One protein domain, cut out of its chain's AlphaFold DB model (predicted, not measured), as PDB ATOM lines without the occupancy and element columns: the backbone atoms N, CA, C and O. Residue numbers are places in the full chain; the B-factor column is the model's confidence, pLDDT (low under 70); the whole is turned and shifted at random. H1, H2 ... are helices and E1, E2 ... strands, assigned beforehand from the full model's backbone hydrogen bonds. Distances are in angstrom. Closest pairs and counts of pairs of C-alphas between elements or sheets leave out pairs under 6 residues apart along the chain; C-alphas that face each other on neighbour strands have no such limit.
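AT A GLANCE: This is residues 2 to 96 of the 695 residues of the protein "Hypothetical protein" of Dunaliella tertiolecta (UniProt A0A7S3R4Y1). A small ribbon of two strands, E1 and E2, with short H4 beside E1, makes one end; H2 leads away from it toward H1 and H3, which touch at a steep angle. The printed part has 95 residues, ordered H1 E1 H2 H3 E2 H4, mostly helix, the sheet antiparallel. It is compact, with a radius of gyration of the C-alphas of 13.5 A and spans of 36 by 30 by 22 A.

IN THESE COORDINATES: E1 is residues 32 to 34, E2 87 to 89, H4 90 to 93. H2, 36 to 48, measures 18.0 A; H3, 58 to 73, 22.7 A; H1, 2 to 13, 16.8 A, from C-alpha 2 at (-33.749, -25.028, -3.143). C-alpha 93 is at (-6.050, -36.287, 11.393).

HOW THE PARTS SIT: E1 and E2 are antiparallel at 130 degrees; N 33 and O 88, 2.8 A apart, are within hydrogen-bond range. The closest C-alphas of E1 and H4, Gly 33 and Ala 90, are 4.4 A apart. H1, with residues 4 to 8 alone, touches H3, closest C-alphas Val 4 and Ile 65, 5.9 A, at a steep tilt of 67 degrees, the same way. H1 and H2 are close but not clearly touching, closest C-alphas Ala 11 and Ser 45, 7.7 A. H2 and H3 are near each other. Every O i to N i+4 pair is within hydrogen-bond range in H2 and H3, 6 of 8 in H1; H4 is too short for one.

THE WHOLE: The C-alphas of Gln 23 and Ser 55, the farthest apart, are 39.5 A apart. The printed part has no cut; links H1 to E1 and H3 to E2 are long. Residues 20 to 31, 53 to 56 and 90 to 96 have pLDDT under 70.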
ATOM      1  N   GLU A   2     -34.501 -25.511  -1.976       82.19
ATOM      2  CA  GLU A   2     -33.749 -25.028  -3.143       82.19
ATOM      3  C   GLU A   2     -32.443 -24.324  -2.735       82.19
ATOM      4  O   GLU A   2     -31.406 -24.618  -3.320       82.19
ATOM      5  N   GLU A   3     -32.451 -23.539  -1.648       79.00
ATOM      6  CA  GLU A   3     -31.245 -22.930  -1.049       79.00
ATOM      7  C   GLU A   3     -30.177 -23.970  -0.673       79.00
ATOM      8  O   GLU A   3     -28.989 -23.742  -0.863       79.00
ATOM      9  N   VAL A   4     -30.587 -25.147  -0.183       80.56
ATOM     10  CA  VAL A   4     -29.673 -26.244   0.174       80.56
ATOM     11  C   VAL A   4     -29.062 -26.854  -1.090       80.56
ATOM     12  O   VAL A   4     -27.859 -27.086  -1.134       80.56
ATOM     13  N   HIS A   5     -29.852 -27.056  -2.149       83.69
ATOM     14  CA  HIS A   5     -29.332 -27.524  -3.441       83.69
ATOM     15  C   HIS A   5     -28.526 -26.449  -4.191       83.69
ATOM     16  O   HIS A   5     -27.716 -26.783  -5.053       83.69
ATOM     17  N   GLN A   6     -28.733 -25.161  -3.907       87.44
ATOM     18  CA  GLN A   6     -27.863 -24.078  -4.360       87.44
ATOM     19  C   GLN A   6     -26.529 -24.102  -3.609       87.44
ATOM     20  O   GLN A   6     -25.492 -24.227  -4.254       87.44
ATOM     21  N   TRP A   7     -26.543 -24.125  -2.276       88.75
ATOM     22  CA  TRP A   7     -25.315 -24.181  -1.484       88.75
ATOM     23  C   TRP A   7     -24.488 -25.448  -1.766       88.75
ATOM     24  O   TRP A   7     -23.273 -25.381  -1.863       88.75
ATOM     25  N   VAL A   8     -25.117 -26.605  -2.012       83.31
ATOM     26  CA  VAL A   8     -24.426 -27.855  -2.418       83.31
ATOM     27  C   VAL A   8     -23.847 -27.799  -3.856       83.31
ATOM     28  O   VAL A   8     -23.088 -28.686  -4.257       83.31
ATOM     29  N   ARG A   9     -24.161 -26.765  -4.649       87.38
ATOM     30  CA  ARG A   9     -23.443 -26.426  -5.896       87.38
ATOM     31  C   ARG A   9     -22.304 -25.443  -5.619       87.38
ATOM     32  O   ARG A   9     -21.172 -25.739  -5.964       87.38
ATOM     33  N   GLU A  10     -22.560 -24.375  -4.870       86.50
ATOM     34  CA  GLU A  10     -21.526 -23.407  -4.461       86.50
ATOM     35  C   GLU A  10     -20.382 -24.076  -3.659       86.50
ATOM     36  O   GLU A  10     -19.214 -23.722  -3.801       86.50
ATOM     37  N   ALA A  11     -20.693 -25.109  -2.872       77.06
ATOM     38  CA  ALA A  11     -19.734 -25.951  -2.158       77.06
ATOM     39  C   ALA A  11     -18.966 -26.933  -3.073       77.06
ATOM     40  O   ALA A  11     -17.854 -27.333  -2.737       77.06
ATOM     41  N   GLU A  12     -19.520 -27.326  -4.224       84.69
ATOM     42  CA  GLU A  12     -18.793 -28.085  -5.257       84.69
ATOM     43  C   GLU A  12     -17.790 -27.174  -5.977       84.69
ATOM     44  O   GLU A  12     -16.620 -27.537  -6.096       84.69
ATOM     45  N   ASP A  13     -18.206 -25.954  -6.339       87.50
ATOM     46  CA  ASP A  13     -17.336 -24.928  -6.934       87.50
ATOM     47  C   ASP A  13     -16.170 -24.543  -5.996       87.50
ATOM     48  O   ASP A  13     -15.047 -24.305  -6.442       87.50
ATOM     49  N   GLN A  14     -16.404 -24.538  -4.676       81.44
ATOM     50  CA  GLN A  14     -15.372 -24.354  -3.641       81.44
ATOM     51  C   GLN A  14     -14.515 -25.607  -3.371       81.44
ATOM     52  O   GLN A  14     -13.570 -25.548  -2.580       81.44
ATOM     53  N   GLY A  15     -14.836 -26.753  -3.975       82.81
ATOM     54  CA  GLY A  15     -14.146 -28.021  -3.740       82.81
ATOM     55  C   GLY A  15     -14.360 -28.617  -2.343       82.81
ATOM     56  O   GLY A  15     -13.542 -29.422  -1.910       82.81
ATOM     57  N   LEU A  16     -15.432 -28.252  -1.628       76.06
ATOM     58  CA  LEU A  16     -15.848 -28.924  -0.386       76.06
ATOM     59  C   LEU A  16     -16.469 -30.295  -0.656       76.06
ATOM     60  O   LEU A  16     -16.396 -31.173   0.200       76.06
ATOM     61  N   PHE A  17     -17.067 -30.491  -1.828       83.50
ATOM     62  CA  PHE A  17     -17.585 -31.780  -2.268       83.50
ATOM     63  C   PHE A  17     -17.081 -32.097  -3.670       83.50
ATOM     64  O   PHE A  17     -17.000 -31.206  -4.512       83.50
ATOM     65  N   ARG A  18     -16.793 -33.372  -3.935       82.88
ATOM     66  CA  ARG A  18     -16.464 -33.883  -5.270       82.88
ATOM     67  C   ARG A  18     -16.959 -35.315  -5.406       82.88
ATOM     68  O   ARG A  18     -16.842 -36.100  -4.470       82.88
ATOM     69  N   HIS A  19     -17.451 -35.671  -6.587       74.62
ATOM     70  CA  HIS A  19     -17.772 -37.058  -6.905       74.62
ATOM     71  C   HIS A  19     -16.488 -37.843  -7.209       74.62
ATOM     72  O   HIS A  19     -15.814 -37.560  -8.200       74.62
ATOM     73  N   TYR A  20     -16.163 -38.835  -6.378       68.50
ATOM     74  CA  TYR A  20     -15.110 -39.805  -6.679       68.50
ATOM     75  C   TYR A  20     -15.739 -41.071  -7.271       68.50
ATOM     76  O   TYR A  20     -16.596 -41.668  -6.617       68.50
ATOM     77  N   PRO A  21     -15.332 -41.511  -8.478       62.47
ATOM     78  CA  PRO A  21     -15.849 -42.744  -9.059       62.47
ATOM     79  C   PRO A  21     -15.479 -43.956  -8.189       62.47
ATOM     80  O   PRO A  21     -14.419 -43.992  -7.559       62.47
ATOM     81  N   GLU A  22     -16.348 -44.972  -8.187       59.12
ATOM     82  CA  GLU A  22     -16.374 -46.086  -7.216       59.12
ATOM     83  C   GLU A  22     -15.057 -46.867  -7.052       59.12
ATOM     84  O   GLU A  22     -14.858 -47.541  -6.041       59.12
ATOM     85  N   GLN A  23     -14.131 -46.767  -8.007       58.31
ATOM     86  CA  GLN A  23     -12.845 -47.474  -8.005       58.31
ATOM     87  C   GLN A  23     -11.984 -47.186  -6.757       58.31
ATOM     88  O   GLN A  23     -11.210 -48.048  -6.345       58.31
ATOM     89  N   HIS A  24     -12.156 -46.034  -6.095       57.03
ATOM     90  CA  HIS A  24     -11.471 -45.723  -4.829       57.03
ATOM     91  C   HIS A  24     -12.210 -46.186  -3.558       57.03
ATOM     92  O   HIS A  24     -11.646 -46.105  -2.465       57.03
ATOM     93  N   ALA A  25     -13.444 -46.692  -3.654       58.69
ATOM     94  CA  ALA A  25     -14.214 -47.111  -2.481       58.69
ATOM     95  C   ALA A  25     -13.652 -48.389  -1.828       58.69
ATOM     96  O   ALA A  25     -13.640 -48.509  -0.602       58.69
ATOM     97  N   GLN A  26     -13.134 -49.330  -2.626       55.84
ATOM     98  CA  GLN A  26     -12.765 -50.676  -2.159       55.84
ATOM     99  C   GLN A  26     -11.499 -50.742  -1.282       55.84
ATOM    100  O   GLN A  26     -11.323 -51.719  -0.559       55.84
ATOM    101  N   GLN A  27     -10.633 -49.721  -1.293       55.75
ATOM    102  CA  GLN A  27      -9.431 -49.672  -0.439       55.75
ATOM    103  C   GLN A  27      -9.648 -48.959   0.910       55.75
ATOM    104  O   GLN A  27      -8.718 -48.848   1.713       55.75
ATOM    105  N   ARG A  28     -10.863 -48.476   1.199       57.91
ATOM    106  CA  ARG A  28     -11.151 -47.726   2.428       57.91
ATOM    107  C   ARG A  28     -11.169 -48.648   3.645       57.91
ATOM    108  O   ARG A  28     -12.095 -49.432   3.851       57.91
ATOM    109  N   SER A  29     -10.139 -48.536   4.483       55.62
ATOM    110  CA  SER A  29     -10.096 -49.245   5.762       55.62
ATOM    111  C   SER A  29     -11.229 -48.771   6.685       55.62
ATOM    112  O   SER A  29     -11.678 -47.621   6.619       55.62
ATOM    113  N   LYS A  30     -11.675 -49.651   7.592       57.97
ATOM    114  CA  LYS A  30     -12.811 -49.408   8.507       57.97
ATOM    115  C   LYS A  30     -12.613 -48.241   9.494       57.97
ATOM    116  O   LYS A  30     -13.531 -47.941  10.249       57.97
ATOM    117  N   ALA A  31     -11.443 -47.598   9.499       60.19
ATOM    118  CA  ALA A  31     -11.088 -46.457  10.344       60.19
ATOM    119  C   ALA A  31     -10.624 -45.251   9.496       60.19
ATOM    120  O   ALA A  31      -9.572 -44.659   9.747       60.19
ATOM    121  N   SER A  32     -11.408 -44.911   8.471       71.25
ATOM    122  CA  SER A  32     -11.220 -43.689   7.680       71.25
ATOM    123  C   SER A  32     -11.774 -42.472   8.437       71.25
ATOM    124  O   SER A  32     -12.906 -42.508   8.916       71.25
ATOM    125  N   GLY A  33     -10.982 -41.408   8.545       79.06
ATOM    126  CA  GLY A  33     -11.344 -40.115   9.128       79.06
ATOM    127  C   GLY A  33     -11.345 -38.984   8.095       79.06
ATOM    128  O   GLY A  33     -11.070 -39.204   6.915       79.06
ATOM    129  N   VAL A  34     -11.654 -37.774   8.565       79.56
ATOM    130  CA  VAL A  34     -11.769 -36.543   7.766       79.56
ATOM    131  C   VAL A  34     -10.819 -35.481   8.324       79.56
ATOM    132  O   VAL A  34     -10.669 -35.389   9.545       79.56
ATOM    133  N   SER A  35     -10.198 -34.675   7.461       80.12
ATOM    134  CA  SER A  35      -9.274 -33.623   7.902       80.12
ATOM    135  C   SER A  35      -9.974 -32.484   8.659       80.12
ATOM    136  O   SER A  35     -11.094 -32.074   8.340       80.12
ATOM    137  N   ILE A  36      -9.279 -31.923   9.655       75.25
ATOM    138  CA  ILE A  36      -9.746 -30.730  10.377       75.25
ATOM    139  C   ILE A  36      -9.797 -29.525   9.439       75.25
ATOM    140  O   ILE A  36     -10.697 -28.701   9.563       75.25
ATOM    141  N   GLU A  37      -8.894 -29.451   8.459       80.06
ATOM    142  CA  GLU A  37      -8.913 -28.398   7.447       80.06
ATOM    143  C   GLU A  37     -10.234 -28.394   6.664       80.06
ATOM    144  O   GLU A  37     -10.859 -27.346   6.514       80.06
ATOM    145  N   TRP A  38     -10.718 -29.563   6.228       86.19
ATOM    146  CA  TRP A  38     -12.004 -29.669   5.541       86.19
ATOM    147  C   TRP A  38     -13.177 -29.325   6.456       86.19
ATOM    148  O   TRP A  38     -14.072 -28.594   6.043       86.19
ATOM    149  N   LEU A  39     -13.157 -29.778   7.715       82.38
ATOM    150  CA  LEU A  39     -14.176 -29.409   8.705       82.38
ATOM    151  C   LEU A  39     -14.187 -27.894   8.983       82.38
ATOM    152  O   LEU A  39     -15.257 -27.307   9.132       82.38
ATOM    153  N   GLY A  40     -13.017 -27.250   8.998       81.12
ATOM    154  CA  GLY A  40     -12.856 -25.804   9.143       81.12
ATOM    155  C   GLY A  40     -13.358 -25.030   7.925       81.12
ATOM    156  O   GLY A  40     -14.151 -24.101   8.083       81.12
ATOM    157  N   ARG A  41     -12.970 -25.449   6.710       85.44
ATOM    158  CA  ARG A  41     -13.476 -24.905   5.437       85.44
ATOM    159  C   ARG A  41     -15.002 -25.050   5.351       85.44
ATOM    160  O   ARG A  41     -15.686 -24.067   5.090       85.44
ATOM    161  N   LEU A  42     -15.543 -26.232   5.661       84.56
ATOM    162  CA  LEU A  42     -16.981 -26.503   5.717       84.56
ATOM    163  C   LEU A  42     -17.691 -25.563   6.701       84.56
ATOM    164  O   LEU A  42     -18.654 -24.899   6.328       84.56
ATOM    165  N   ASN A  43     -17.220 -25.489   7.947       83.88
ATOM    166  CA  ASN A  43     -17.818 -24.632   8.970       83.88
ATOM    167  C   ASN A  43     -17.791 -23.152   8.555       83.88
ATOM    168  O   ASN A  43     -18.785 -22.452   8.733       83.88
ATOM    169  N   LYS A  44     -16.692 -22.694   7.943       83.19
ATOM    170  CA  LYS A  44     -16.575 -21.341   7.391       83.19
ATOM    171  C   LYS A  44     -17.620 -21.085   6.298       83.19
ATOM    172  O   LYS A  44     -18.412 -20.162   6.451       83.19
ATOM    173  N   SER A  45     -17.700 -21.920   5.262       83.00
ATOM    174  CA  SER A  45     -18.656 -21.727   4.157       83.00
ATOM    175  C   SER A  45     -20.125 -21.878   4.581       83.00
ATOM    176  O   SER A  45     -21.017 -21.323   3.938       83.00
ATOM    177  N   LEU A  46     -20.403 -22.601   5.672       82.44
ATOM    178  CA  LEU A  46     -21.733 -22.684   6.288       82.44
ATOM    179  C   LEU A  46     -22.093 -21.442   7.125       82.44
ATOM    180  O   LEU A  46     -23.269 -21.080   7.198       82.44
ATOM    181  N   LEU A  47     -21.108 -20.788   7.746       82.94
ATOM    182  CA  LEU A  47     -21.279 -19.503   8.434       82.94
ATOM    183  C   LEU A  47     -21.416 -18.348   7.430       82.94
ATOM    184  O   LEU A  47     -22.320 -17.528   7.571       82.94
ATOM    185  N   GLU A  48     -20.582 -18.314   6.388       85.00
ATOM    186  CA  GLU A  48     -20.621 -17.292   5.327       85.00
ATOM    187  C   GLU A  48     -21.941 -17.323   4.535       85.00
ATOM    188  O   GLU A  48     -22.446 -16.274   4.144       85.00
ATOM    189  N   ALA A  49     -22.551 -18.501   4.375       81.81
ATOM    190  CA  ALA A  49     -23.883 -18.656   3.786       81.81
ATOM    191  C   ALA A  49     -25.054 -18.407   4.766       81.81
ATOM    192  O   ALA A  49     -26.212 -18.577   4.389       81.81
ATOM    193  N   GLY A  50     -24.789 -18.068   6.034       85.62
ATOM    194  CA  GLY A  50     -25.820 -17.874   7.067       85.62
ATOM    195  C   GLY A  50     -26.586 -19.145   7.469       85.62
ATOM    196  O   GLY A  50     -27.596 -19.066   8.169       85.62
ATOM    197  N   LEU A  51     -26.122 -20.323   7.038       79.62
ATOM    198  CA  LEU A  51     -26.772 -21.619   7.262       79.62
ATOM    199  C   LEU A  51     -26.529 -22.153   8.680       79.62
ATOM    200  O   LEU A  51     -27.368 -22.879   9.222       79.62
ATOM    201  N   ILE A  52     -25.412 -21.767   9.303       77.00
ATOM    202  CA  ILE A  52     -25.176 -21.948  10.737       77.00
ATOM    203  C   ILE A  52     -25.528 -20.661  11.483       77.00
ATOM    204  O   ILE A  52     -24.952 -19.601  11.260       77.00
ATOM    205  N   THR A  53     -26.426 -20.800  12.453       68.25
ATOM    206  CA  THR A  53     -26.620 -19.839  13.548       68.25
ATOM    207  C   THR A  53     -26.258 -20.525  14.865       68.25
ATOM    208  O   THR A  53     -26.217 -21.756  14.936       68.25
ATOM    209  N   HIS A  54     -26.068 -19.774  15.952       61.12
ATOM    210  CA  HIS A  54     -25.823 -20.340  17.293       61.12
ATOM    211  C   HIS A  54     -27.039 -21.085  17.904       61.12
ATOM    212  O   HIS A  54     -27.094 -21.309  19.110       61.12
ATOM    213  N   SER A  55     -28.032 -21.462  17.090       59.22
ATOM    214  CA  SER A  55     -29.256 -22.151  17.500       59.22
ATOM    215  C   SER A  55     -29.176 -23.670  17.304       59.22
ATOM    216  O   SER A  55     -28.396 -24.193  16.503       59.22
ATOM    217  N   SER A  56     -30.072 -24.396  17.975       55.44
ATOM    218  CA  SER A  56     -30.261 -25.848  17.824       55.44
ATOM    219  C   SER A  56     -30.625 -26.295  16.396       55.44
ATOM    220  O   SER A  56     -30.447 -27.468  16.060       55.44
ATOM    221  N   SER A  57     -31.069 -25.372  15.531       70.56
ATOM    222  CA  SER A  57     -31.393 -25.630  14.119       70.56
ATOM    223  C   SER A  57     -30.188 -26.121  13.305       70.56
ATOM    224  O   SER A  57     -30.342 -26.940  12.398       70.56
ATOM    225  N   THR A  58     -28.972 -25.699  13.671       74.81
ATOM    226  CA  THR A  58     -27.721 -26.009  12.954       74.81
ATOM    227  C   THR A  58     -27.529 -27.506  12.673       74.81
ATOM    228  O   THR A  58     -27.150 -27.876  11.562       74.81
ATOM    229  N   ARG A  59     -27.896 -28.401  13.606       75.88
ATOM    230  CA  ARG A  59     -27.835 -29.859  13.374       75.88
ATOM    231  C   ARG A  59     -28.747 -30.308  12.226       75.88
ATOM    232  O   ARG A  59     -28.347 -31.149  11.424       75.88
ATOM    233  N   ALA A  60     -29.961 -29.764  12.143       75.94
ATOM    234  CA  ALA A  60     -30.929 -30.111  11.105       75.94
ATOM    235  C   ALA A  60     -30.538 -29.530   9.736       75.94
ATOM    236  O   ALA A  60     -30.752 -30.184   8.715       75.94
ATOM    237  N   VAL A  61     -29.930 -28.339   9.708       79.38
ATOM    238  CA  VAL A  61     -29.402 -27.726   8.479       79.38
ATOM    239  C   VAL A  61     -28.234 -28.547   7.925       79.38
ATOM    240  O   VAL A  61     -28.303 -28.996   6.783       79.38
ATOM    241  N   VAL A  62     -27.227 -28.861   8.750       81.56
ATOM    242  CA  VAL A  62     -26.084 -29.709   8.357       81.56
ATOM    243  C   VAL A  62     -26.541 -31.095   7.876       81.56
ATOM    244  O   VAL A  62     -26.077 -31.577   6.845       81.56
ATOM    245  N   GLN A  63     -27.516 -31.720   8.547       84.81
ATOM    246  CA  GLN A  63     -28.081 -33.001   8.099       84.81
ATOM    247  C   GLN A  63     -28.825 -32.911   6.755       84.81
ATOM    248  O   GLN A  63     -28.758 -33.857   5.971       84.81
ATOM    249  N   ARG A  64     -29.524 -31.805   6.464       87.44
ATOM    250  CA  ARG A  64     -30.161 -31.580   5.151       87.44
ATOM    251  C   ARG A  64     -29.124 -31.380   4.049       87.44
ATOM    252  O   ARG A  64     -29.296 -31.935   2.972       87.44
ATOM    253  N   ILE A  65     -28.054 -30.642   4.337       86.00
ATOM    254  CA  ILE A  65     -26.942 -30.390   3.413       86.00
ATOM    255  C   ILE A  65     -26.227 -31.691   3.052       86.00
ATOM    256  O   ILE A  65     -26.079 -31.993   1.871       86.00
ATOM    257  N   PHE A  66     -25.861 -32.510   4.043       89.12
ATOM    258  CA  PHE A  66     -25.225 -33.800   3.773       89.12
ATOM    259  C   PHE A  66     -26.145 -34.770   3.023       89.12
ATOM    260  O   PHE A  66     -25.667 -35.438   2.117       89.12
ATOM    261  N   ARG A  67     -27.456 -34.814   3.314       90.50
ATOM    262  CA  ARG A  67     -28.407 -35.604   2.505       90.50
ATOM    263  C   ARG A  67     -28.466 -35.114   1.061       90.50
ATOM    264  O   ARG A  67     -28.188 -35.893   0.166       90.50
ATOM    265  N   ALA A  68     -28.690 -33.820   0.841       89.81
ATOM    266  CA  ALA A  68     -28.737 -33.244  -0.502       89.81
ATOM    267  C   ALA A  68     -27.431 -33.444  -1.297       89.81
ATOM    268  O   ALA A  68     -27.478 -33.516  -2.522       89.81
ATOM    269  N   ALA A  69     -26.282 -33.547  -0.622       86.19
ATOM    270  CA  ALA A  69     -25.013 -33.919  -1.240       86.19
ATOM    271  C   ALA A  69     -24.948 -35.423  -1.578       86.19
ATOM    272  O   ALA A  69     -24.624 -35.766  -2.712       86.19
ATOM    273  N   LEU A  70     -25.316 -36.317  -0.650       89.75
ATOM    274  CA  LEU A  70     -25.408 -37.765  -0.905       89.75
ATOM    275  C   LEU A  70     -26.347 -38.075  -2.081       89.75
ATOM    276  O   LEU A  70     -25.947 -38.763  -3.019       89.75
ATOM    277  N   ASP A  71     -27.549 -37.494  -2.064       92.12
ATOM    278  CA  ASP A  71     -28.578 -37.641  -3.097       92.12
ATOM    279  C   ASP A  71     -28.066 -37.155  -4.469       92.12
ATOM    280  O   ASP A  71     -28.257 -37.824  -5.482       92.12
ATOM    281  N   LYS A  72     -27.365 -36.008  -4.509       91.00
ATOM    282  CA  LYS A  72     -26.792 -35.417  -5.735       91.00
ATOM    283  C   LYS A  72     -25.717 -36.299  -6.376       91.00
ATOM    284  O   LYS A  72     -25.643 -36.359  -7.599       91.00
ATOM    285  N   TYR A  73     -24.877 -36.948  -5.570       87.69
ATOM    286  CA  TYR A  73     -23.752 -37.757  -6.052       87.69
ATOM    287  C   TYR A  73     -24.034 -39.268  -6.059       87.69
ATOM    288  O   TYR A  73     -23.109 -40.043  -6.304       87.69
ATOM    289  N   ASN A  74     -25.280 -39.685  -5.791       91.12
ATOM    290  CA  ASN A  74     -25.699 -41.086  -5.638       91.12
ATOM    291  C   ASN A  74     -24.812 -41.876  -4.645       91.12
ATOM    292  O   ASN A  74     -24.466 -43.036  -4.867       91.12
ATOM    293  N   ALA A  75     -24.397 -41.213  -3.566       87.75
ATOM    294  CA  ALA A  75     -23.405 -41.706  -2.617       87.75
ATOM    295  C   ALA A  75     -24.050 -42.354  -1.383       87.75
ATOM    296  O   ALA A  75     -25.067 -41.879  -0.877       87.75
ATOM    297  N   GLN A  76     -23.435 -43.422  -0.861       87.06
ATOM    298  CA  GLN A  76     -23.953 -44.152   0.306       87.06
ATOM    299  C   GLN A  76     -23.367 -43.644   1.632       87.06
ATOM    300  O   GLN A  76     -24.020 -43.730   2.672       87.06
ATOM    301  N   SER A  77     -22.152 -43.093   1.608       84.75
ATOM    302  CA  SER A  77     -21.456 -42.532   2.764       84.75
ATOM    303  C   SER A  77     -21.007 -41.098   2.498       84.75
ATOM    304  O   SER A  77     -20.594 -40.751   1.394       84.75
ATOM    305  N   LEU A  78     -21.006 -40.255   3.538       81.62
ATOM    306  CA  LEU A  78     -20.488 -38.885   3.433       81.62
ATOM    307  C   LEU A  78     -19.020 -38.885   2.971       81.62
ATOM    308  O   LEU A  78     -18.604 -38.013   2.217       81.62
ATOM    309  N   MET A  79     -18.263 -39.916   3.354       85.31
ATOM    310  CA  MET A  79     -16.870 -40.115   2.953       85.31
ATOM    311  C   MET A  79     -16.696 -40.239   1.431       85.31
ATOM    312  O   MET A  79     -15.601 -40.020   0.924       85.31
ATOM    313  N   ASP A  80     -17.727 -40.648   0.686       85.38
ATOM    314  CA  ASP A  80     -17.698 -40.798  -0.782       85.38
ATOM    315  C   ASP A  80     -17.857 -39.445  -1.506       85.38
ATOM    316  O   ASP A  80     -17.601 -39.344  -2.703       85.38
ATOM    317  N   VAL A  81     -18.268 -38.412  -0.762       86.38
ATOM    318  CA  VAL A  81     -18.556 -37.053  -1.243       86.38
ATOM    319  C   VAL A  81     -17.493 -36.038  -0.795       86.38
ATOM    320  O   VAL A  81     -17.294 -35.006  -1.441       86.38
ATOM    321  N   ILE A  82     -16.800 -36.318   0.315       87.06
ATOM    322  CA  ILE A  82     -15.644 -35.540   0.778       87.06
ATOM    323  C   ILE A  82     -14.459 -35.787  -0.178       87.06
ATOM    324  O   ILE A  82     -14.178 -36.949  -0.488       87.06
ATOM    325  N   PRO A  83     -13.738 -34.738  -0.625       89.12
ATOM    326  CA  PRO A  83     -12.577 -34.891  -1.495       89.12
ATOM    327  C   PRO A  83     -11.495 -35.798  -0.903       89.12
ATOM    328  O   PRO A  83     -11.228 -35.757   0.300       89.12
ATOM    329  N   SER A  84     -10.851 -36.613  -1.744       86.25
ATOM    330  CA  SER A  84      -9.907 -37.642  -1.287       86.25
ATOM    331  C   SER A  84      -8.682 -37.069  -0.578       86.25
ATOM    332  O   SER A  84      -8.141 -37.721   0.303       86.25
ATOM    333  N   GLU A  85      -8.259 -35.849  -0.917       85.31
ATOM    334  CA  GLU A  85      -7.189 -35.129  -0.210       85.31
ATOM    335  C   GLU A  85      -7.510 -34.854   1.274       85.31
ATOM    336  O   GLU A  85      -6.606 -34.639   2.081       85.31
ATOM    337  N   PHE A  86      -8.789 -34.916   1.657       84.19
ATOM    338  CA  PHE A  86      -9.271 -34.716   3.022       84.19
ATOM    339  C   PHE A  86      -9.819 -35.997   3.675       84.19
ATOM    340  O   PHE A  86     -10.357 -35.924   4.783       84.19
ATOM    341  N   VAL A  87      -9.685 -37.158   3.017       83.62
ATOM    342  CA  VAL A  87     -10.088 -38.479   3.529       83.62
ATOM    343  C   VAL A  87      -8.869 -39.392   3.637       83.62
ATOM    344  O   VAL A  87      -8.123 -39.585   2.685       83.62
ATOM    345  N   GLY A  88      -8.693 -40.025   4.794       79.31
ATOM    346  CA  GLY A  88      -7.492 -40.803   5.095       79.31
ATOM    347  C   GLY A  88      -7.616 -41.587   6.399       79.31
ATOM    348  O   GLY A  88      -8.690 -41.605   7.001       79.31
ATOM    349  N   PRO A  89      -6.553 -42.263   6.864       73.00
ATOM    350  CA  PRO A  89      -6.573 -42.985   8.135       73.00
ATOM    351  C   PRO A  89      -6.865 -42.041   9.308       73.00
ATOM    352  O   PRO A  89      -6.310 -40.947   9.369       73.00
ATOM    353  N   ALA A  90      -7.671 -42.466  10.285       61.22
ATOM    354  CA  ALA A  90      -7.995 -41.638  11.455       61.22
ATOM    355  C   ALA A  90      -6.748 -41.123  12.213       61.22
ATOM    356  O   ALA A  90      -6.756 -40.012  12.742       61.22
ATOM    357  N   SER A  91      -5.650 -41.887  12.208       54.97
ATOM    358  CA  SER A  91      -4.354 -41.495  12.780       54.97
ATOM    359  C   SER A  91      -3.706 -40.274  12.116       54.97
ATOM    360  O   SER A  91      -2.928 -39.593  12.775       54.97
ATOM    361  N   VAL A  92      -4.026 -39.974  10.851       53.94
ATOM    362  CA  VAL A  92      -3.461 -38.835  10.100       53.94
ATOM    363  C   VAL A  92      -4.111 -37.507  10.493       53.94
ATOM    364  O   VAL A  92      -3.501 -36.463  10.307       53.94
ATOM    365  N   TYR A  93      -5.320 -37.520  11.068       51.22
ATOM    366  CA  TYR A  93      -6.050 -36.287  11.393       51.22
ATOM    367  C   TYR A  93      -6.174 -35.993  12.890       51.22
ATOM    368  O   TYR A  93      -6.396 -34.842  13.252       51.22
ATOM    369  N   ILE A  94      -5.940 -36.970  13.775       47.41
ATOM    370  CA  ILE A  94      -5.870 -36.732  15.232       47.41
ATOM    371  C   ILE A  94      -4.748 -35.735  15.600       47.41
ATOM    372  O   ILE A  94      -4.845 -35.068  16.625       47.41
ATOM    373  N   SER A  95      -3.720 -35.585  14.758       42.56
ATOM    374  CA  SER A  95      -2.655 -34.576  14.882       42.56
ATOM    375  C   SER A  95      -3.114 -33.138  14.603       42.56
ATOM    376  O   SER A  95      -2.678 -32.221  15.290       42.56
ATOM    377  N   HIS A  96      -4.000 -32.918  13.627       39.25
ATOM    378  CA  HIS A  96      -4.305 -31.579  13.093       39.25
ATOM    379  C   HIS A  96      -5.411 -30.812  13.846       39.25
ATOM    380  O   HIS A  96      -5.773 -29.708  13.453       39.25
TER     381      HIS A  96